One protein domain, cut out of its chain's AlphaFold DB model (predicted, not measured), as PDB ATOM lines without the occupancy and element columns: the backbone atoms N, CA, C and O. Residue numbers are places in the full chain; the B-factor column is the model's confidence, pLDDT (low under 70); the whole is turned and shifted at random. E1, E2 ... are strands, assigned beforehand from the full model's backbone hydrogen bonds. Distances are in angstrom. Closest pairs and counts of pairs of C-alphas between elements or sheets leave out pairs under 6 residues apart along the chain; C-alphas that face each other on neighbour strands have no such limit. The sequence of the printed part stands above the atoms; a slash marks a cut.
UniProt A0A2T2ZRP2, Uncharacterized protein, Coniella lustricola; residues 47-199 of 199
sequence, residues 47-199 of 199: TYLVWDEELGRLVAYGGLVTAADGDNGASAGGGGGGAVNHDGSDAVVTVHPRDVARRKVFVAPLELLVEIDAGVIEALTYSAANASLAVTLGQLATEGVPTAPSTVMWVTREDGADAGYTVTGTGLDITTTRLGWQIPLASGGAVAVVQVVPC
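AT A GLANCE: This is residues 47 to 199 of the 199 residues of an uncharacterized protein of Coniella lustricola (UniProt A0A2T2ZRP2). Two strongly twisted sheets lie face to face as a sandwich, their strands at 21 degrees to each other: E2, E1, E5, E6, E9, E12, E11 in one layer and E3, E4, E7, E8, E13, E10 in the other. A long loop, residues 68 to 91, lies by the edge with E2 and E3. The 153 printed residues hold no named helix and 13 strands, E1 to E13 in chain order; the first sheet is mixed, the second all antiparallel. The class is all strand, though under half of the residues, 72, are in named elements. The whole is compact, with a radius of gyration of the C-alphas of 15.4 A and spans of 42 by 38 by 26 A.

HOW THE PARTS SIT: In the larger sheet, E1, residues 47 to 52, and E5, residues 104 to 107, are parallel at 19 degrees, with N 49 and O 106 2.8 A apart. E2, residues 57 to 61, is an edge strand and makes a hairpin with E1; N 50 and O 59 are 2.9 A apart. E6, residues 112 to 116, makes a hairpin with E5, with N 105 and O 114 at 2.9 A. The pairing of E9, residues 150 to 156, is staggered: its residues 153 to 156 pair with E6, N 154 and O 115 at 2.8 A, and its residues 150 to 153 with E12, residues 180 to 184, N 153 and O 181 at 2.8 A. E11, residues 175 to 177, is the other edge strand and makes a hairpin with E12; N 177 and O 180 are 2.9 A apart. In the second sheet, E3, residues 63 to 67, and E4, residues 92 to 97, form a hairpin, with N 66 and O 94 at 2.8 A. E7, residues 120 to 127, is antiparallel to E4, with N 95 and O 124 at 2.8 A, and makes a hairpin with E8, residues 132 to 138, with N 125 and O 134 at 2.8 A. E13, residues 192 to 198, has E8 and E10, residues 165 to 168, as neighbours; N 135 and O 194 are 2.8 A apart, and N 168 and O 195 2.9 A. Between the sheets, the closest C-alphas of E2 and E4 are those of Ala 60 and Val 95, 7.0 A apart.

IN THESE COORDINATES: E1 begins at C-alpha 47, (128.300, 102.960, 56.586). E7, the longest strand by residues, spans 20.8 A from C-alpha 120, (117.612, 107.098, 60.126). E13 spans 19.8 A and ends at C-alpha 198, (116.803, 95.530, 39.886).

THE WHOLE: The printed part has no cut. The C-alphas farthest apart, those of Asp 87 and Gly 144, are 45.2 A apart. The links E3 to E4 and E8 to E9 are long. Residues 67 to 89 and 188 to 190 have pLDDT under 70.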
ATOM      1  N   THR A  47     128.027 104.385  56.442       95.56
ATOM      2  CA  THR A  47     128.300 102.960  56.586       95.56
ATOM      3  C   THR A  47     128.685 102.375  55.231       95.56
ATOM      4  O   THR A  47     128.063 102.696  54.224       95.56
ATOM      5  N   TYR A  48     129.697 101.517  55.187       94.81
ATOM      6  CA  TYR A  48     130.221 100.948  53.945       94.81
ATOM      7  C   TYR A  48     130.320  99.435  54.096       94.81
ATOM      8  O   TYR A  48     131.122  98.958  54.897       94.81
ATOM      9  N   LEU A  49     129.496  98.696  53.354       93.69
ATOM     10  CA  LEU A  49     129.563  97.243  53.249       93.69
ATOM     11  C   LEU A  49     130.450  96.881  52.059       93.69
ATOM     12  O   LEU A  49     130.082  97.137  50.911       93.69
ATOM     13  N   VAL A  50     131.611  96.296  52.337       91.75
ATOM     14  CA  VAL A  50     132.624  95.981  51.324       91.75
ATOM     15  C   VAL A  50     133.136  94.556  51.476       91.75
ATOM     16  O   VAL A  50     133.151  94.013  52.580       91.75
ATOM     17  N   TRP A  51     133.551  93.951  50.363       87.81
ATOM     18  CA  TRP A  51     134.331  92.719  50.395       87.81
ATOM     19  C   TRP A  51     135.783  93.061  50.710       87.81
ATOM     20  O   TRP A  51     136.379  93.897  50.033       87.81
ATOM     21  N   ASP A  52     136.335  92.422  51.731       85.31
ATOM     22  CA  ASP A  52     137.745  92.528  52.077       85.31
ATOM     23  C   ASP A  52     138.453  91.239  51.640       85.31
ATOM     24  O   ASP A  52     138.146  90.151  52.135       85.31
ATOM     25  N   GLU A  53     139.367  91.354  50.671       86.94
ATOM     26  CA  GLU A  53     140.096  90.213  50.105       86.94
ATOM     27  C   GLU A  53     141.069  89.576  51.106       86.94
ATOM     28  O   GLU A  53     141.281  88.365  51.060       86.94
ATOM     29  N   GLU A  54     141.636  90.362  52.024       85.75
ATOM     30  CA  GLU A  54     142.579  89.874  53.034       85.75
ATOM     31  C   GLU A  54     141.844  89.090  54.129       85.75
ATOM     32  O   GLU A  54     142.308  88.041  54.580       85.75
ATOM     33  N   LEU A  55     140.662  89.566  54.520       81.06
ATOM     34  CA  LEU A  55     139.800  88.905  55.499       81.06
ATOM     35  C   LEU A  55     138.912  87.812  54.880       81.06
ATOM     36  O   LEU A  55     138.314  87.020  55.622       81.06
ATOM     37  N   GLY A  56     138.811  87.777  53.547       78.62
ATOM     38  CA  GLY A  56     138.010  86.827  52.775       78.62
ATOM     39  C   GLY A  56     136.518  86.884  53.109       78.62
ATOM     40  O   GLY A  56     135.887  85.833  53.241       78.62
ATOM     41  N   ARG A  57     135.972  88.082  53.358       81.88
ATOM     42  CA  ARG A  57     134.596  88.259  53.855       81.88
ATOM     43  C   ARG A  57     134.027  89.654  53.621       81.88
ATOM     44  O   ARG A  57     134.762  90.610  53.383       81.88
ATOM     45  N   LEU A  58     132.710  89.786  53.796       85.19
ATOM     46  CA  LEU A  58     132.042  91.087  53.868       85.19
ATOM     47  C   LEU A  58     132.265  91.748  55.235       85.19
ATOM     48  O   LEU A  58     132.046  91.132  56.283       85.19
ATOM     49  N   VAL A  59     132.651  93.022  55.205       88.38
ATOM     50  CA  VAL A  59     132.921  93.875  56.367       88.38
ATOM     51  C   VAL A  59     132.089  95.148  56.263       88.38
ATOM     52  O   VAL A  59     131.976  95.737  55.189       88.38
ATOM     53  N   ALA A  60     131.519  95.593  57.386       91.00
ATOM     54  CA  ALA A  60     130.858  96.891  57.477       91.00
ATOM     55  C   ALA A  60     131.722  97.900  58.246       91.00
ATOM     56  O   ALA A  60     131.873  97.792  59.463       91.00
ATOM     57  N   TYR A  61     132.224  98.927  57.564       91.19
ATOM     58  CA  TYR A  61     132.804 100.101  58.219       91.19
ATOM     59  C   TYR A  61     131.697 101.072  58.610       91.19
ATOM     60  O   TYR A  61     130.783 101.312  57.828       91.19
ATOM     61  N   GLY A  62     131.757 101.634  59.819       89.88
ATOM     62  CA  GLY A  62     130.705 102.531  60.314       89.88
ATOM     63  C   GLY A  62     129.408 101.815  60.714       89.88
ATOM     64  O   GLY A  62     128.443 102.473  61.083       89.88
ATOM     65  N   GLY A  63     129.384 100.479  60.712       90.94
ATOM     66  CA  GLY A  63     128.215  99.681  61.070       90.94
ATOM     67  C   GLY A  63     128.572  98.390  61.799       90.94
ATOM     68  O   GLY A  63     129.726  98.127  62.133       90.94
ATOM     69  N   LEU A  64     127.551  97.587  62.073       90.44
ATOM     70  CA  LEU A  64     127.684  96.245  62.627       90.44
ATOM     71  C   LEU A  64     126.940  95.257  61.735       90.44
ATOM     72  O   LEU A  64     125.778  95.492  61.417       90.44
ATOM     73  N   VAL A  65     127.593  94.158  61.363       87.12
ATOM     74  CA  VAL A  65     126.960  93.084  60.594       87.12
ATOM     75  C   VAL A  65     126.349  92.044  61.525       87.12
ATOM     76  O   VAL A  65     126.984  91.614  62.490       87.12
ATOM     77  N   THR A  66     125.143  91.605  61.193       83.12
ATOM     78  CA  THR A  66     124.480  90.410  61.711       83.12
ATOM     79  C   THR A  66     124.168  89.492  60.523       83.12
ATOM     80  O   THR A  66     123.603  89.924  59.517       83.12
ATOM     81  N   ALA A  67     124.605  88.230  60.581       68.75
ATOM     82  CA  ALA A  67     124.270  87.246  59.550       68.75
ATOM     83  C   ALA A  67     122.801  86.822  59.686       68.75
ATOM     84  O   ALA A  67     122.320  86.663  60.810       68.75
ATOM     85  N   ALA A  68     122.118  86.583  58.563       55.28
ATOM     86  CA  ALA A  68     120.836  85.876  58.576       55.28
ATOM     87  C   ALA A  68     121.010  84.343  58.647       55.28
ATOM     88  O   ALA A  68     120.083  83.659  59.073       55.28
ATOM     89  N   ASP A  69     122.202  83.818  58.327       42.06
ATOM     90  CA  ASP A  69     122.505  82.384  58.348       42.06
ATOM     91  C   ASP A  69     123.639  82.031  59.319       42.06
ATOM     92  O   ASP A  69     124.758  82.513  59.175       42.06
ATOM     93  N   GLY A  70     123.315  81.160  60.287       42.78
ATOM     94  CA  GLY A  70     124.126  80.049  60.820       42.78
ATOM     95  C   GLY A  70     125.502  80.278  61.461       42.78
ATOM     96  O   GLY A  70     125.913  79.459  62.287       42.78
ATOM     97  N   ASP A  71     126.214  81.352  61.148       44.78
ATOM     98  CA  ASP A  71     127.564  81.587  61.640       44.78
ATOM     99  C   ASP A  71     127.506  82.163  63.059       44.78
ATOM    100  O   ASP A  71     127.421  83.370  63.293       44.78
ATOM    101  N   ASN A  72     127.593  81.260  64.039       39.50
ATOM    102  CA  ASN A  72     127.875  81.538  65.451       39.50
ATOM    103  C   ASN A  72     129.302  82.104  65.638       39.50
ATOM    104  O   ASN A  72     130.125  81.539  66.355       39.50
ATOM    105  N   GLY A  73     129.613  83.207  64.961       40.97
ATOM    106  CA  GLY A  73     130.923  83.858  64.942       40.97
ATOM    107  C   GLY A  73     130.898  85.318  65.388       40.97
ATOM    108  O   GLY A  73     131.901  86.011  65.235       40.97
ATOM    109  N   ALA A  74     129.783  85.802  65.947       42.47
ATOM    110  CA  ALA A  74     129.716  87.112  66.585       42.47
ATOM    111  C   ALA A  74     130.529  87.103  67.893       42.47
ATOM    112  O   ALA A  74     129.977  87.018  68.990       42.47
ATOM    113  N   SER A  75     131.856  87.197  67.795       41.94
ATOM    114  CA  SER A  75     132.655  87.634  68.934       41.94
ATOM    115  C   SER A  75     132.411  89.127  69.115       41.94
ATOM    116  O   SER A  75     132.970  89.974  68.422       41.94
ATOM    117  N   ALA A  76     131.499  89.434  70.034       43.53
ATOM    118  CA  ALA A  76     131.327  90.750  70.619       43.53
ATOM    119  C   ALA A  76     132.613  91.121  71.381       43.53
ATOM    120  O   ALA A  76     132.734  90.887  72.581       43.53
ATOM    121  N   GLY A  77     133.593  91.680  70.672       34.75
ATOM    122  CA  GLY A  77     134.853  92.147  71.239       34.75
ATOM    123  C   GLY A  77     135.316  93.427  70.554       34.75
ATOM    124  O   GLY A  77     135.908  93.363  69.489       34.75
ATOM    125  N   GLY A  78     135.012  94.574  71.172       41.56
ATOM    126  CA  GLY A  78     135.629  95.895  70.965       41.56
ATOM    127  C   GLY A  78     136.136  96.254  69.559       41.56
ATOM    128  O   GLY A  78     137.315  96.093  69.277       41.56
ATOM    129  N   GLY A  79     135.272  96.860  68.740       42.38
ATOM    130  CA  GLY A  79     135.611  97.407  67.419       42.38
ATOM    131  C   GLY A  79     134.593  96.948  66.379       42.38
ATOM    132  O   GLY A  79     134.586  95.787  65.998       42.38
ATOM    133  N   GLY A  80     133.669  97.833  65.991       43.53
ATOM    134  CA  GLY A  80     132.546  97.510  65.104       43.53
ATOM    135  C   GLY A  80     133.009  96.906  63.779       43.53
ATOM    136  O   GLY A  80     133.665  97.578  62.992       43.53
ATOM    137  N   GLY A  81     132.675  95.636  63.576       48.66
ATOM    138  CA  GLY A  81     133.051  94.865  62.400       48.66
ATOM    139  C   GLY A  81     132.611  93.418  62.564       48.66
ATOM    140  O   GLY A  81     133.432  92.510  62.554       48.66
ATOM    141  N   GLY A  82     131.307  93.194  62.776       52.00
ATOM    142  CA  GLY A  82     130.751  91.869  62.503       52.00
ATOM    143  C   GLY A  82     131.083  91.536  61.050       52.00
ATOM    144  O   GLY A  82     130.978  92.413  60.195       52.00
ATOM    145  N   ALA A  83     131.559  90.333  60.772       54.19
ATOM    146  CA  ALA A  83     132.001  89.971  59.437       54.19
ATOM    147  C   ALA A  83     131.553  88.540  59.145       54.19
ATOM    148  O   ALA A  83     131.640  87.682  60.026       54.19
ATOM    149  N   VAL A  84     131.038  88.302  57.940       58.22
ATOM    150  CA  VAL A  84     130.327  87.065  57.573       58.22
ATOM    151  C   VAL A  84     131.085  86.290  56.505       58.22
ATOM    152  O   VAL A  84     131.467  86.860  55.484       58.22
ATOM    153  N   ASN A  85     131.313  84.996  56.746       53.34
ATOM    154  CA  ASN A  85     132.014  84.116  55.815       53.34
ATOM    155  C   ASN A  85     131.030  83.596  54.766       53.34
ATOM    156  O   ASN A  85     130.301  82.640  55.019       53.34
ATOM    157  N   HIS A  86     130.999  84.187  53.579       56.69
ATOM    158  CA  HIS A  86     130.330  83.543  52.454       56.69
ATOM    159  C   HIS A  86     131.047  83.876  51.151       56.69
ATOM    160  O   HIS A  86     131.515  84.997  50.994       56.69
ATOM    161  N   ASP A  87     131.118  82.917  50.224       55.84
ATOM    162  CA  ASP A  87     131.790  83.037  48.915       55.84
ATOM    163  C   ASP A  87     131.067  83.968  47.918       55.84
ATOM    164  O   ASP A  87     131.484  84.115  46.770       55.84
ATOM    165  N   GLY A  88     130.006  84.632  48.379       55.81
ATOM    166  CA  GLY A  88     129.350  85.737  47.700       55.81
ATOM    167  C   GLY A  88     128.183  85.356  46.795       55.81
ATOM    168  O   GLY A  88     127.478  86.275  46.392       55.81
ATOM    169  N   SER A  89     127.910  84.078  46.495       61.62
ATOM    170  CA  SER A  89     126.834  83.753  45.536       61.62
ATOM    171  C   SER A  89     125.423  83.823  46.131       61.62
ATOM    172  O   SER A  89     124.527  84.328  45.464       61.62
ATOM    173  N   ASP A  90     125.233  83.409  47.391       71.38
ATOM    174  CA  ASP A  90     123.911  83.379  48.057       71.38
ATOM    175  C   ASP A  90     123.871  84.147  49.394       71.38
ATOM    176  O   ASP A  90     122.951  83.997  50.197       71.38
ATOM    177  N   ALA A  91     124.858  85.012  49.643       80.25
ATOM    178  CA  ALA A  91     124.985  85.724  50.911       80.25
ATOM    179  C   ALA A  91     123.752  86.593  51.237       80.25
ATOM    180  O   ALA A  91     123.307  87.399  50.413       80.25
ATOM    181  N   VAL A  92     123.259  86.492  52.476       88.19
ATOM    182  CA  VAL A  92     122.277  87.419  53.056       88.19
ATOM    183  C   VAL A  92     122.870  88.073  54.298       88.19
ATOM    184  O   VAL A  92     123.176  87.413  55.294       88.19
ATOM    185  N   VAL A  93     123.049  89.390  54.233       89.75
ATOM    186  CA  VAL A  93     123.830  90.146  55.215       89.75
ATOM    187  C   VAL A  93     123.041  91.342  55.702       89.75
ATOM    188  O   VAL A  93     122.717  92.224  54.912       89.75
ATOM    189  N   THR A  94     122.774  91.409  57.004       92.88
ATOM    190  CA  THR A  94     122.153  92.581  57.620       92.88
ATOM    191  C   THR A  94     123.223  93.475  58.226       92.88
ATOM    192  O   THR A  94     124.076  93.034  58.991       92.88
ATOM    193  N   VAL A  95     123.176  94.757  57.890       93.56
ATOM    194  CA  VAL A  95     124.047  95.797  58.424       93.56
ATOM    195  C   VAL A  95     123.209  96.763  59.241       93.56
ATOM    196  O   VAL A  95     122.184  97.259  58.782       93.56
ATOM    197  N   HIS A  96     123.679  97.069  60.442       94.88
ATOM    198  CA  HIS A  96     123.131  98.098  61.311       94.88
ATOM    199  C   HIS A  96     124.084  99.293  61.322       94.88
ATOM    200  O   HIS A  96     125.149  99.190  61.944       94.88
ATOM    201  N   PRO A  97     123.748 100.415  60.663       94.62
ATOM    202  CA  PRO A  97     124.542 101.635  60.735       94.62
ATOM    203  C   PRO A  97     124.773 102.086  62.184       94.62
ATOM    204  O   PRO A  97     123.849 102.151  63.000       94.62
ATOM    205  N   ARG A  98     126.030 102.379  62.520       92.56
ATOM    206  CA  ARG A  98     126.485 102.874  63.836       92.56
ATOM    207  C   ARG A  98     127.281 104.174  63.726       92.56
ATOM    208  O   ARG A  98     127.790 104.669  64.732       92.56
ATOM    209  N   ASP A  99     127.385 104.714  62.518       90.50
ATOM    210  CA  ASP A  99     127.909 106.040  62.258       90.50
ATOM    211  C   ASP A  99     126.999 107.111  62.885       90.50
ATOM    212  O   ASP A  99     125.890 106.831  63.347       90.50
ATOM    213  N   VAL A 100     127.480 108.348  62.962       88.69
ATOM    214  CA  VAL A 100     126.818 109.377  63.776       88.69
ATOM    215  C   VAL A 100     125.493 109.854  63.180       88.69
ATOM    216  O   VAL A 100     124.620 110.290  63.930       88.69
ATOM    217  N   ALA A 101     125.326 109.763  61.856       90.62
ATOM    218  CA  ALA A 101     124.114 110.211  61.177       90.62
ATOM    219  C   ALA A 101     123.153 109.061  60.875       90.62
ATOM    220  O   ALA A 101     121.945 109.263  60.969       90.62
ATOM    221  N   ARG A 102     123.664 107.869  60.528       94.81
ATOM    222  CA  ARG A 102     122.864 106.717  60.065       94.81
ATOM    223  C   ARG A 102     121.966 107.070  58.877       94.81
ATOM    224  O   ARG A 102     120.801 106.691  58.838       94.81
ATOM    225  N   ARG A 103     122.483 107.846  57.922       95.88
ATOM    226  CA  ARG A 103     121.722 108.322  56.747       95.88
ATOM    227  C   ARG A 103     122.302 107.909  55.404       95.88
ATOM    228  O   ARG A 103     121.700 108.207  54.382       95.88
ATOM    229  N   LYS A 104     123.459 107.253  55.413       96.31
ATOM    230  CA  LYS A 104     124.201 106.898  54.210       96.31
ATOM    231  C   LYS A 104     124.770 105.497  54.353       96.31
ATOM    232  O   LYS A 104     125.502 105.238  55.311       96.31
ATOM    233  N   VAL A 105     124.440 104.614  53.418       97.38
ATOM    234  CA  VAL A 105     125.004 103.264  53.339       97.38
ATOM    235  C   VAL A 105     125.449 102.980  51.912       97.38
ATOM    236  O   VAL A 105     124.636 103.026  50.996       97.38
ATOM    237  N   PHE A 106     126.725 102.662  51.725       96.81
ATOM    238  CA  PHE A 106     127.257 102.164  50.461       96.81
ATOM    239  C   PHE A 106     127.367 100.638  50.503       96.81
ATOM    240  O   PHE A 106     127.887 100.079  51.471       96.81
ATOM    241  N   VAL A 107     126.894  99.966  49.455       95.94
ATOM    242  CA  VAL A 107     126.930  98.508  49.300       95.94
ATOM    243  C   VAL A 107     127.768  98.172  48.075       95.94
ATOM    244  O   VAL A 107     127.263  98.146  46.953       95.94
ATOM    245  N   ALA A 108     129.055  97.901  48.293       94.06
ATOM    246  CA  ALA A 108     130.012  97.691  47.208       94.06
ATOM    247  C   ALA A 108     129.647  96.537  46.260       94.06
ATOM    248  O   ALA A 108     129.772  96.742  45.058       94.06
ATOM    249  N   PRO A 109     129.130  95.375  46.724       91.62
ATOM    250  CA  PRO A 109     128.740  94.295  45.813       91.62
ATOM    251  C   PRO A 109     127.665  94.672  44.785       91.62
ATOM    252  O   PRO A 109     127.549  94.009  43.759       91.62
ATOM    253  N   LEU A 110     126.865  95.709  45.061       94.00
ATOM    254  CA  LEU A 110     125.851  96.225  44.137       94.00
ATOM    255  C   LEU A 110     126.256  97.553  43.484       94.00
ATOM    256  O   LEU A 110     125.534  98.036  42.615       94.00
ATOM    257  N   GLU A 111     127.375  98.143  43.913       95.06
ATOM    258  CA  GLU A 111     127.823  99.491  43.538       95.06
ATOM    259  C   GLU A 111     126.785 100.582  43.851       95.06
ATOM    260  O   GLU A 111     126.707 101.602  43.168       95.06
ATOM    261  N   LEU A 112     125.979 100.371  44.897       96.81
ATOM    262  CA  LEU A 112     124.892 101.275  45.268       96.81
ATOM    263  C   LEU A 112     125.235 102.120  46.488       96.81
ATOM    264  O   LEU A 112     125.607 101.591  47.538       96.81
ATOM    265  N   LEU A 113     124.994 103.423  46.377       97.06
ATOM    266  CA  LEU A 113     124.866 104.335  47.499       97.06
ATOM    267  C   LEU A 113     123.382 104.550  47.821       97.06
ATOM    268  O   LEU A 113     122.598 104.941  46.958       97.06
ATOM    269  N   VAL A 114     123.008 104.315  49.078       97.75
ATOM    270  CA  VAL A 114     121.689 104.638  49.627       97.75
ATOM    271  C   VAL A 114     121.817 105.828  50.572       97.75
ATOM    272  O   VAL A 114     122.523 105.741  51.579       97.75
ATOM    273  N   GLU A 115     121.105 106.916  50.282       97.44
ATOM    274  CA  GLU A 115     121.074 108.133  51.103       97.44
ATOM    275  C   GLU A 115     119.649 108.545  51.461       97.44
ATOM    276  O   GLU A 115     118.735 108.375  50.658       97.44
ATOM    277  N   ILE A 116     119.460 109.126  52.649       97.56
ATOM    278  CA  ILE A 116     118.183 109.696  53.100       97.56
ATOM    279  C   ILE A 116     118.352 111.114  53.658       97.56
ATOM    280  O   ILE A 116     119.347 111.420  54.318       97.56
ATOM    281  N   ASP A 117     117.361 111.983  53.446       96.25
ATOM    282  CA  ASP A 117     117.379 113.357  53.974       96.25
ATOM    283  C   ASP A 117     116.763 113.504  55.376       96.25
ATOM    284  O   ASP A 117     117.127 114.427  56.114       96.25
ATOM    285  N   ALA A 118     115.881 112.587  55.782       94.50
ATOM    286  CA  ALA A 118     115.205 112.616  57.073       94.50
ATOM    287  C   ALA A 118     115.105 111.226  57.713       94.50
ATOM    288  O   ALA A 118     115.077 110.203  57.042       94.50
ATOM    289  N   GLY A 119     115.027 111.186  59.046       93.75
ATOM    290  CA  GLY A 119     115.034 109.926  59.792       93.75
ATOM    291  C   GLY A 119     116.422 109.283  59.861       93.75
ATOM    292  O   GLY A 119     117.444 109.984  59.850       93.75
ATOM    293  N   VAL A 120     116.426 107.958  60.010       94.31
ATOM    294  CA  VAL A 120     117.612 107.098  60.126       94.31
ATOM    295  C   VAL A 120     117.398 105.769  59.400       94.31
ATOM    296  O   VAL A 120     116.279 105.267  59.312       94.31
ATOM    297  N   ILE A 121     118.487 105.178  58.921       96.94
ATOM    298  CA  ILE A 121     118.563 103.800  58.438       96.94
ATOM    299  C   ILE A 121     118.895 102.924  59.651       96.94
ATOM    300  O   ILE A 121     120.015 102.955  60.161       96.94
ATOM    301  N   GLU A 122     117.915 102.166  60.139       95.19
ATOM    302  CA  GLU A 122     118.076 101.284  61.307       95.19
ATOM    303  C   GLU A 122     118.752  99.958  60.935       95.19
ATOM    304  O   GLU A 122     119.524  99.383  61.712       95.19
ATOM    305  N   ALA A 123     118.459  99.469  59.732       95.38
ATOM    306  CA  ALA A 123     119.067  98.275  59.173       95.38
ATOM    307  C   ALA A 123     119.006  98.299  57.646       95.38
ATOM    308  O   ALA A 123     118.090  98.871  57.052       95.38
ATOM    309  N   LEU A 124     119.957  97.621  57.021       96.19
ATOM    310  CA  LEU A 124     119.965  97.329  55.598       96.19
ATOM    311  C   LEU A 124     120.358  95.867  55.411       96.19
ATOM    312  O   LEU A 124     121.414  95.456  55.880       96.19
ATOM    313  N   THR A 125     119.521  95.086  54.740       95.44
ATOM    314  CA  THR A 125     119.808  93.684  54.425       95.44
ATOM    315  C   THR A 125     120.132  93.555  52.951       95.44
ATOM    316  O   THR A 125     119.273  93.806  52.115       95.44
ATOM    317  N   TYR A 126     121.359  93.157  52.643       94.31
ATOM    318  CA  TYR A 126     121.815  92.807  51.306       94.31
ATOM    319  C   TYR A 126     121.539  91.327  51.018       94.31
ATOM    320  O   TYR A 126     121.801  90.481  51.873       94.31
ATOM    321  N   SER A 127     121.038  91.021  49.821       93.06
ATOM    322  CA  SER A 127     120.906  89.664  49.284       93.06
ATOM    323  C   SER A 127     121.676  89.551  47.970       93.06
ATOM    324  O   SER A 127     121.337  90.220  46.993       93.06
ATOM    325  N   ALA A 128     122.684  88.678  47.935       90.19
ATOM    326  CA  ALA A 128     123.459  88.402  46.730       90.19
ATOM    327  C   ALA A 128     122.624  87.688  45.660       90.19
ATOM    328  O   ALA A 128     122.602  88.126  44.512       90.19
ATOM    329  N   ALA A 129     121.853  86.672  46.064       89.12
ATOM    330  CA  ALA A 129     121.038  85.849  45.168       89.12
ATOM    331  C   ALA A 129     120.069  86.666  44.295       89.12
ATOM    332  O   ALA A 129     119.824  86.330  43.139       89.12
ATOM    333  N   ASN A 130     119.516  87.750  44.849       90.44
ATOM    334  CA  ASN A 130     118.542  88.601  44.164       90.44
ATOM    335  C   ASN A 130     119.125  89.942  43.710       90.44
ATOM    336  O   ASN A 130     118.380  90.774  43.194       90.44
ATOM    337  N   ALA A 131     120.418  90.171  43.965       94.06
ATOM    338  CA  ALA A 131     121.062  91.470  43.848       94.06
ATOM    339  C   ALA A 131     120.184  92.596  44.425       94.06
ATOM    340  O   ALA A 131     119.874  93.548  43.728       94.06
ATOM    341  N   SER A 132     119.700  92.458  45.664       95.88
ATOM    342  CA  SER A 132     118.680  93.358  46.228       95.88
ATOM    343  C   SER A 132     119.001  93.822  47.644       95.88
ATOM    344  O   SER A 132     119.827  93.224  48.343       95.88
ATOM    345  N   LEU A 133     118.328  94.897  48.070       97.38
ATOM    346  CA  LEU A 133     118.407  95.436  49.426       97.38
ATOM    347  C   LEU A 133     117.020  95.519  50.067       97.38
ATOM    348  O   LEU A 133     116.077  95.996  49.442       97.38
ATOM    349  N   ALA A 134     116.918  95.175  51.346       97.19
ATOM    350  CA  ALA A 134     115.816  95.594  52.206       97.19
ATOM    351  C   ALA A 134     116.310  96.703  53.141       97.19
ATOM    352  O   ALA A 134     117.200  96.470  53.956       97.19
ATOM    353  N   VAL A 135     115.741  97.902  53.048       98.00
ATOM    354  CA  VAL A 135     116.129  99.060  53.866       98.00
ATOM    355  C   VAL A 135     115.052  99.309  54.914       98.00
ATOM    356  O   VAL A 135     113.888  99.532  54.584       98.00
ATOM    357  N   THR A 136     115.440  99.259  56.187       96.94
ATOM    358  CA  THR A 136     114.577  99.577  57.329       96.94
ATOM    359  C   THR A 136     114.830 101.018  57.749       96.94
ATOM    360  O   THR A 136     115.877 101.345  58.310       96.94
ATOM    361  N   LEU A 137     113.859 101.877  57.471       96.56
ATOM    362  CA  LEU A 137     113.865 103.296  57.785       96.56
ATOM    363  C   LEU A 137     113.105 103.543  59.083       96.56
ATOM    364  O   LEU A 137     112.046 102.963  59.315       96.56
ATOM    365  N   GLY A 138     113.627 104.431  59.915       93.75
ATOM    366  CA  GLY A 138     113.034 104.777  61.196       93.75
ATOM    367  C   GLY A 138     113.240 106.236  61.563       93.75
ATOM    368  O   GLY A 138     113.789 107.049  60.814       93.75
ATOM    369  N   GLN A 139     112.789 106.567  62.766       91.62
ATOM    370  CA  GLN A 139     112.985 107.866  63.383       91.62
ATOM    371  C   GLN A 139     113.368 107.683  64.845       91.62
ATOM    372  O   GLN A 139     112.905 106.759  65.512       91.62
ATOM    373  N   LEU A 140     114.173 108.607  65.367       86.19
ATOM    374  CA  LEU A 140     114.561 108.580  66.772       86.19
ATOM    375  C   LEU A 140     113.345 108.864  67.651       86.19
ATOM    376  O   LEU A 140     112.826 109.976  67.667       86.19
ATOM    377  N   ALA A 141     112.917 107.863  68.418       80.94
ATOM    378  CA  ALA A 141     111.804 107.962  69.361       80.94
ATOM    379  C   ALA A 141     112.221 108.624  70.694       80.94
ATOM    380  O   ALA A 141     111.848 108.168  71.771       80.94
ATOM    381  N   THR A 142     113.058 109.663  70.635       83.12
ATOM    382  CA  THR A 142     113.527 110.403  71.815       83.12
ATOM    383  C   THR A 142     112.681 111.654  72.010       83.12
ATOM    384  O   THR A 142     112.402 112.376  71.053       83.12
ATOM    385  N   GLU A 143     112.275 111.920  73.251       82.69
ATOM    386  CA  GLU A 143     111.509 113.118  73.596       82.69
ATOM    387  C   GLU A 143     112.242 114.390  73.136       82.69
ATOM    388  O   GLU A 143     113.454 114.525  73.305       82.69
ATOM    389  N   GLY A 144     111.506 115.313  72.514       82.12
ATOM    390  CA  GLY A 144     112.055 116.566  71.992       82.12
ATOM    391  C   GLY A 144     112.781 116.458  70.646       82.12
ATOM    392  O   GLY A 144     113.121 117.495  70.078       82.12
ATOM    393  N   VAL A 145     112.983 115.256  70.090       84.31
ATOM    394  CA  VAL A 145     113.552 115.104  68.743       84.31
ATOM    395  C   VAL A 145     112.465 115.319  67.682       84.31
ATOM    396  O   VAL A 145     111.439 114.634  67.714       84.31
ATOM    397  N   PRO A 146     112.660 116.244  66.721       87.44
ATOM    398  CA  PRO A 146     111.695 116.473  65.655       87.44
ATOM    399  C   PRO A 146     111.462 115.233  64.792       87.44
ATOM    400  O   PRO A 146     112.393 114.509  64.432       87.44
ATOM    401  N   THR A 147     110.206 115.037  64.402       90.31
ATOM    402  CA  THR A 147     109.785 113.980  63.484       90.31
ATOM    403  C   THR A 147     109.530 114.526  62.084       90.31
ATOM    404  O   THR A 147     109.037 115.647  61.948       90.31
ATOM    405  N   ALA A 148     109.789 113.724  61.051       92.75
ATOM    406  CA  ALA A 148     109.456 114.054  59.667       92.75
ATOM    407  C   ALA A 148     108.286 113.181  59.177       92.75
ATOM    408  O   ALA A 148     108.212 112.022  59.562       92.75
ATOM    409  N   PRO A 149     107.371 113.694  58.339       93.06
ATOM    410  CA  PRO A 149     106.279 112.884  57.789       93.06
ATOM    411  C   PRO A 149     106.758 111.881  56.724       93.06
ATOM    412  O   PRO A 149     106.100 110.877  56.458       93.06
ATOM    413  N   SER A 150     107.887 112.169  56.080       95.62
ATOM    414  CA  SER A 150     108.496 111.345  55.044       95.62
ATOM    415  C   SER A 150     109.994 111.625  54.954       95.62
ATOM    416  O   SER A 150     110.479 112.637  55.463       95.62
ATOM    417  N   THR A 151     110.708 110.729  54.282       97.00
ATOM    418  CA  THR A 151     112.072 110.950  53.793       97.00
ATOM    419  C   THR A 151     112.079 110.850  52.281       97.00
ATOM    420  O   THR A 151     111.274 110.116  51.710       97.00
ATOM    421  N   VAL A 152     113.004 111.539  51.622       98.19
ATOM    422  CA  VAL A 152     113.431 111.139  50.282       98.19
ATOM    423  C   VAL A 152     114.644 110.243  50.426       98.19
ATOM    424  O   VAL A 152     115.568 110.569  51.167       98.19
ATOM    425  N   MET A 153     114.584 109.089  49.771       98.19
ATOM    426  CA  MET A 153     115.682 108.144  49.665       98.19
ATOM    427  C   MET A 153     116.227 108.172  48.243       98.19
ATOM    428  O   MET A 153     115.458 108.061  47.289       98.19
ATOM    429  N   TRP A 154     117.538 108.301  48.099       97.56
ATOM    430  CA  TRP A 154     118.240 108.160  46.829       97.56
ATOM    431  C   TRP A 154     118.949 106.815  46.792       97.56
ATOM    432  O   TRP A 154     119.490 106.365  47.800       97.56
ATOM    433  N   VAL A 155     118.917 106.187  45.621       97.44
ATOM    434  CA  VAL A 155     119.678 104.982  45.296       97.44
ATOM    435  C   VAL A 155     120.458 105.318  44.037       97.44
ATOM    436  O   VAL A 155     119.857 105.515  42.981       97.44
ATOM    437  N   THR A 156     121.770 105.458  44.158       96.62
ATOM    438  CA  THR A 156     122.637 105.947  43.081       96.62
ATOM    439  C   THR A 156     123.846 105.043  42.895       96.62
ATOM    440  O   THR A 156     124.236 104.309  43.802       96.62
ATOM    441  N   ARG A 157     124.451 105.111  41.709       93.75
ATOM    442  CA  ARG A 157     125.819 104.650  41.470       93.75
ATOM    443  C   ARG A 157     126.751 105.860  41.484       93.75
ATOM    444  O   ARG A 157     126.402 106.928  40.983       93.75
ATOM    445  N   GLU A 158     127.936 105.694  42.060       81.69
ATOM    446  CA  GLU A 158     128.934 106.771  42.198       81.69
ATOM    447  C   GLU A 158     129.565 107.186  40.856       81.69
ATOM    448  O   GLU A 158     130.128 108.271  40.732       81.69
ATOM    449  N   ASP A 159     129.456 106.342  39.828       84.12
ATOM    450  CA  ASP A 159     129.910 106.641  38.465       84.12
ATOM    451  C   ASP A 159     128.949 107.570  37.693       84.12
ATOM    452  O   ASP A 159     129.232 107.954  36.555       84.12
ATOM    453  N   GLY A 160     127.827 107.955  38.310       76.81
ATOM    454  CA  GLY A 160     126.801 108.807  37.715       76.81
ATOM    455  C   GLY A 160     125.889 108.087  36.718       76.81
ATOM    456  O   GLY A 160     125.065 108.747  36.080       76.81
ATOM    457  N   ALA A 161     126.012 106.765  36.571       81.31
ATOM    458  CA  ALA A 161     125.074 105.967  35.800       81.31
ATOM    459  C   ALA A 161     123.719 105.848  36.518       81.31
ATOM    460  O   ALA A 161     123.605 106.033  37.734       81.31
ATOM    461  N   ASP A 162     122.678 105.507  35.755       85.25
ATOM    462  CA  ASP A 162     121.416 105.054  36.341       85.25
ATOM    463  C   ASP A 162     121.701 103.841  37.235       85.25
ATOM    464  O   ASP A 162     122.411 102.919  36.824       85.25
ATOM    465  N   ALA A 163     121.157 103.839  38.453       90.38
ATOM    466  CA  ALA A 163     121.340 102.728  39.371       90.38
ATOM    467  C   ALA A 163     120.855 101.406  38.755       90.38
ATOM    468  O   ALA A 163     121.486 100.371  38.986       90.38
ATOM    469  N   GLY A 164     119.781 101.442  37.955       94.19
ATOM    470  CA  GLY A 164     119.101 100.258  37.434       94.19
ATOM    471  C   GLY A 164     118.238  99.564  38.490       94.19
ATOM    472  O   GLY A 164     118.039  98.355  38.412       94.19
ATOM    473  N   TYR A 165     117.763 100.319  39.487       96.56
ATOM    474  CA  TYR A 165     116.980  99.815  40.615       96.56
ATOM    475  C   TYR A 165     115.689 100.600  40.817       96.56
ATOM    476  O   TYR A 165     115.631 101.814  40.616       96.56
ATOM    477  N   THR A 166     114.671  99.902  41.309       96.62
ATOM    478  CA  THR A 166     113.412 100.486  41.761       96.62
ATOM    479  C   THR A 166     113.215 100.265  43.255       96.62
ATOM    480  O   THR A 166     113.672  99.270  43.823       96.62
ATOM    481  N   VAL A 167     112.512 101.199  43.895       97.62
ATOM    482  CA  VAL A 167     112.169 101.138  45.317       97.62
ATOM    483  C   VAL A 167     110.687 100.820  45.466       97.62
ATOM    484  O   VAL A 167     109.829 101.535  44.948       97.62
ATOM    485  N   THR A 168     110.378  99.764  46.213       96.56
ATOM    486  CA  THR A 168     109.006  99.320  46.495       96.56
ATOM    487  C   THR A 168     108.789  99.124  47.994       96.56
ATOM    488  O   THR A 168     109.738  98.964  48.755       96.56
ATOM    489  N   GLY A 169     107.538  99.140  48.453       94.62
ATOM    490  CA  GLY A 169     107.213  98.921  49.862       94.62
ATOM    491  C   GLY A 169     105.753  98.532  50.037       94.62
ATOM    492  O   GLY A 169     104.853  99.209  49.543       94.62
ATOM    493  N   THR A 170     105.498  97.416  50.718       93.19
ATOM    494  CA  THR A 170     104.133  96.922  50.921       93.19
ATOM    495  C   THR A 170     103.354  97.871  51.828       93.19
ATOM    496  O   THR A 170     103.752  98.115  52.963       93.19
ATOM    497  N   GLY A 171     102.226  98.388  51.337       90.88
ATOM    498  CA  GLY A 171     101.373  99.300  52.107       90.88
ATOM    499  C   GLY A 171     101.950 100.708  52.290       90.88
ATOM    500  O   GLY A 171     101.412 101.469  53.091       90.88
ATOM    501  N   LEU A 172     103.015 101.059  51.561       93.31
ATOM    502  CA  LEU A 172     103.602 102.397  51.558       93.31
ATOM    503  C   LEU A 172     103.241 103.126  50.262       93.31
ATOM    504  O   LEU A 172     103.364 102.570  49.172       93.31
ATOM    505  N   ASP A 173     102.826 104.384  50.389       94.06
ATOM    506  CA  ASP A 173     102.617 105.280  49.249       94.06
ATOM    507  C   ASP A 173     103.957 105.910  48.844       94.06
ATOM    508  O   ASP A 173     104.365 106.943  49.378       94.06
ATOM    509  N   ILE A 174     104.690 105.216  47.970       96.44
ATOM    510  CA  ILE A 174     106.014 105.636  47.501       96.44
ATOM    511  C   ILE A 174     105.866 106.378  46.175       96.44
ATOM    512  O   ILE A 174     105.355 105.837  45.196       96.44
ATOM    513  N   THR A 175     106.372 107.607  46.125       96.75
ATOM    514  CA  THR A 175     106.346 108.452  44.921       96.75
ATOM    515  C   THR A 175     107.743 108.949  44.580       96.75
ATOM    516  O   THR A 175     108.571 109.158  45.460       96.75
ATOM    517  N   THR A 176     108.040 109.154  43.298       96.44
ATOM    518  CA  THR A 176     109.331 109.716  42.878       96.44
ATOM    519  C   THR A 176     109.341 111.236  43.049       96.44
ATOM    520  O   THR A 176     108.445 111.918  42.552       96.44
ATOM    521  N   THR A 177     110.363 111.789  43.700       97.00
ATOM    522  CA  THR A 177     110.559 113.240  43.857       97.00
ATOM    523  C   THR A 177     112.035 113.562  44.052       97.00
ATOM    524  O   THR A 177     112.779 112.739  44.570       97.00
ATOM    525  N   ARG A 178     112.478 114.765  43.667       95.12
ATOM    526  CA  ARG A 178     113.881 115.212  43.821       95.12
ATOM    527  C   ARG A 178     114.921 114.183  43.330       95.12
ATOM    528  O   ARG A 178     115.985 114.077  43.925       95.12
ATOM    529  N   LEU A 179     114.616 113.444  42.256       94.38
ATOM    530  CA  LEU A 179     115.453 112.355  41.715       94.38
ATOM    531  C   LEU A 179     115.635 111.140  42.654       94.38
ATOM    532  O   LEU A 179     116.532 110.335  42.441       94.38
ATOM    533  N   GLY A 180     114.793 110.999  43.675       96.50
ATOM    534  CA  GLY A 180     114.729 109.841  44.565       96.50
ATOM    535  C   GLY A 180     113.286 109.408  44.821       96.50
ATOM    536  O   GLY A 180     112.364 109.777  44.086       96.50
ATOM    537  N   TRP A 181     113.079 108.649  45.892       98.12
ATOM    538  CA  TRP A 181     111.783 108.113  46.303       98.12
ATOM    539  C   TRP A 181     111.356 108.710  47.637       98.12
ATOM    540  O   TRP A 181     112.027 108.539  48.651       98.12
ATOM    541  N   GLN A 182     110.224 109.404  47.642       97.94
ATOM    542  CA  GLN A 182     109.565 109.844  48.860       97.94
ATOM    543  C   GLN A 182     108.894 108.649  49.531       97.94
ATOM    544  O   GLN A 182     107.996 108.036  48.956       97.94
ATOM    545  N   ILE A 183     109.310 108.350  50.757       97.44
ATOM    546  CA  ILE A 183     108.822 107.233  51.560       97.44
ATOM    547  C   ILE A 183     108.194 107.805  52.836       97.44
ATOM    548  O   ILE A 183     108.870 108.546  53.560       97.44
ATOM    549  N   PRO A 184     106.917 107.502  53.130       95.44
ATOM    550  CA  PRO A 184     106.286 107.896  54.383       95.44
ATOM    551  C   PRO A 184     107.037 107.316  55.582       95.44
ATOM    552  O   PRO A 184     107.388 106.135  55.589       95.44
ATOM    553  N   LEU A 185     107.249 108.134  56.610       93.06
ATOM    554  CA  LEU A 185     107.794 107.681  57.883       93.06
ATOM    555  C   LEU A 185     106.676 107.652  58.925       93.06
ATOM    556  O   LEU A 185     105.822 108.539  58.983       93.06
ATOM    557  N   ALA A 186     106.656 106.599  59.736       80.06
ATOM    558  CA  ALA A 186     105.636 106.435  60.755       80.06
ATOM    559  C   ALA A 186     106.005 107.201  62.036       80.06
ATOM    560  O   ALA A 186     107.165 107.279  62.445       80.06
ATOM    561  N   SER A 187     104.993 107.756  62.706       70.38
ATOM    562  CA  SER A 187     105.173 108.378  64.018       70.38
ATOM    563  C   SER A 187     105.408 107.321  65.107       70.38
ATOM    564  O   SER A 187     105.065 106.149  64.956       70.38
ATOM    565  N   GLY A 188     106.010 107.728  66.228       65.75
ATOM    566  CA  GLY A 188     106.128 106.869  67.414       65.75
ATOM    567  C   GLY A 188     107.133 105.715  67.310       65.75
ATOM    568  O   GLY A 188     107.011 104.751  68.057       65.75
ATOM    569  N   GLY A 189     108.121 105.798  66.410       65.00
ATOM    570  CA  GLY A 189     109.203 104.807  66.303       65.00
ATOM    571  C   GLY A 189     108.869 103.572  65.463       65.00
ATOM    572  O   GLY A 189     109.660 102.633  65.420       65.00
ATOM    573  N   ALA A 190     107.719 103.559  64.786       69.25
ATOM    574  CA  ALA A 190     107.430 102.549  63.777       69.25
ATOM    575  C   ALA A 190     108.369 102.705  62.566       69.25
ATOM    576  O   ALA A 190     108.733 103.816  62.177       69.25
ATOM    577  N   VAL A 191     108.768 101.572  61.986       85.62
ATOM    578  CA  VAL A 191     109.727 101.512  60.877       85.62
ATOM    579  C   VAL A 191     109.022 101.282  59.544       85.62
ATOM    580  O   VAL A 191     108.064 100.513  59.463       85.62
ATOM    581  N   ALA A 192     109.512 101.931  58.492       90.50
ATOM    582  CA  ALA A 192     109.139 101.640  57.114       90.50
ATOM    583  C   ALA A 192     110.182 100.689  56.515       90.50
ATOM    584  O   ALA A 192     111.379 100.942  56.621       90.50
ATOM    585  N   VAL A 193     109.742  99.601  55.885       94.75
ATOM    586  CA  VAL A 193     110.641  98.673  55.186       94.75
ATOM    587  C   VAL A 193     110.398  98.793  53.692       94.75
ATOM    588  O   VAL A 193     109.281  98.576  53.223       94.75
ATOM    589  N   VAL A 194     111.452  99.119  52.952       96.38
ATOM    590  CA  VAL A 194     111.424  99.211  51.490       96.38
ATOM    591  C   VAL A 194     112.390  98.217  50.865       96.38
ATOM    592  O   VAL A 194     113.413  97.874  51.454       96.38
ATOM    593  N   GLN A 195     112.047  97.740  49.676       97.75
ATOM    594  CA  GLN A 195     112.867  96.854  48.863       97.75
ATOM    595  C   GLN A 195     113.461  97.651  47.707       97.75
ATOM    596  O   GLN A 195     112.725  98.318  46.982       97.75
ATOM    597  N   VAL A 196     114.773  97.556  47.538       97.50
ATOM    598  CA  VAL A 196     115.528  98.075  46.400       97.50
ATOM    599  C   VAL A 196     115.879  96.874  45.533       97.50
ATOM    600  O   VAL A 196     116.650  96.011  45.957       97.50
ATOM    601  N   VAL A 197     115.269  96.778  44.355       96.94
ATOM    602  CA  VAL A 197     115.382  95.610  43.464       96.94
ATOM    603  C   VAL A 197     115.754  96.043  42.046       96.94
ATOM    604  O   VAL A 197     115.374  97.153  41.662       96.94
ATOM    605  N   PRO A 198     116.483  95.216  41.276       95.69
ATOM    606  CA  PRO A 198     116.803  95.530  39.886       95.69
ATOM    607  C   PRO A 198     115.540  95.781  39.041       95.69
ATOM    608  O   PRO A 198     114.504  95.153  39.281       95.69
ATOM    609  N   CYS A 199     115.634  96.709  38.085       90.12
ATOM    610  CA  CYS A 199     114.573  97.039  37.123       90.12
ATOM    611  C   CYS A 199     114.387  95.982  36.023       90.12
ATOM    612  O   CYS A 199     115.387  95.346  35.620       90.12
TER     613      CYS A 199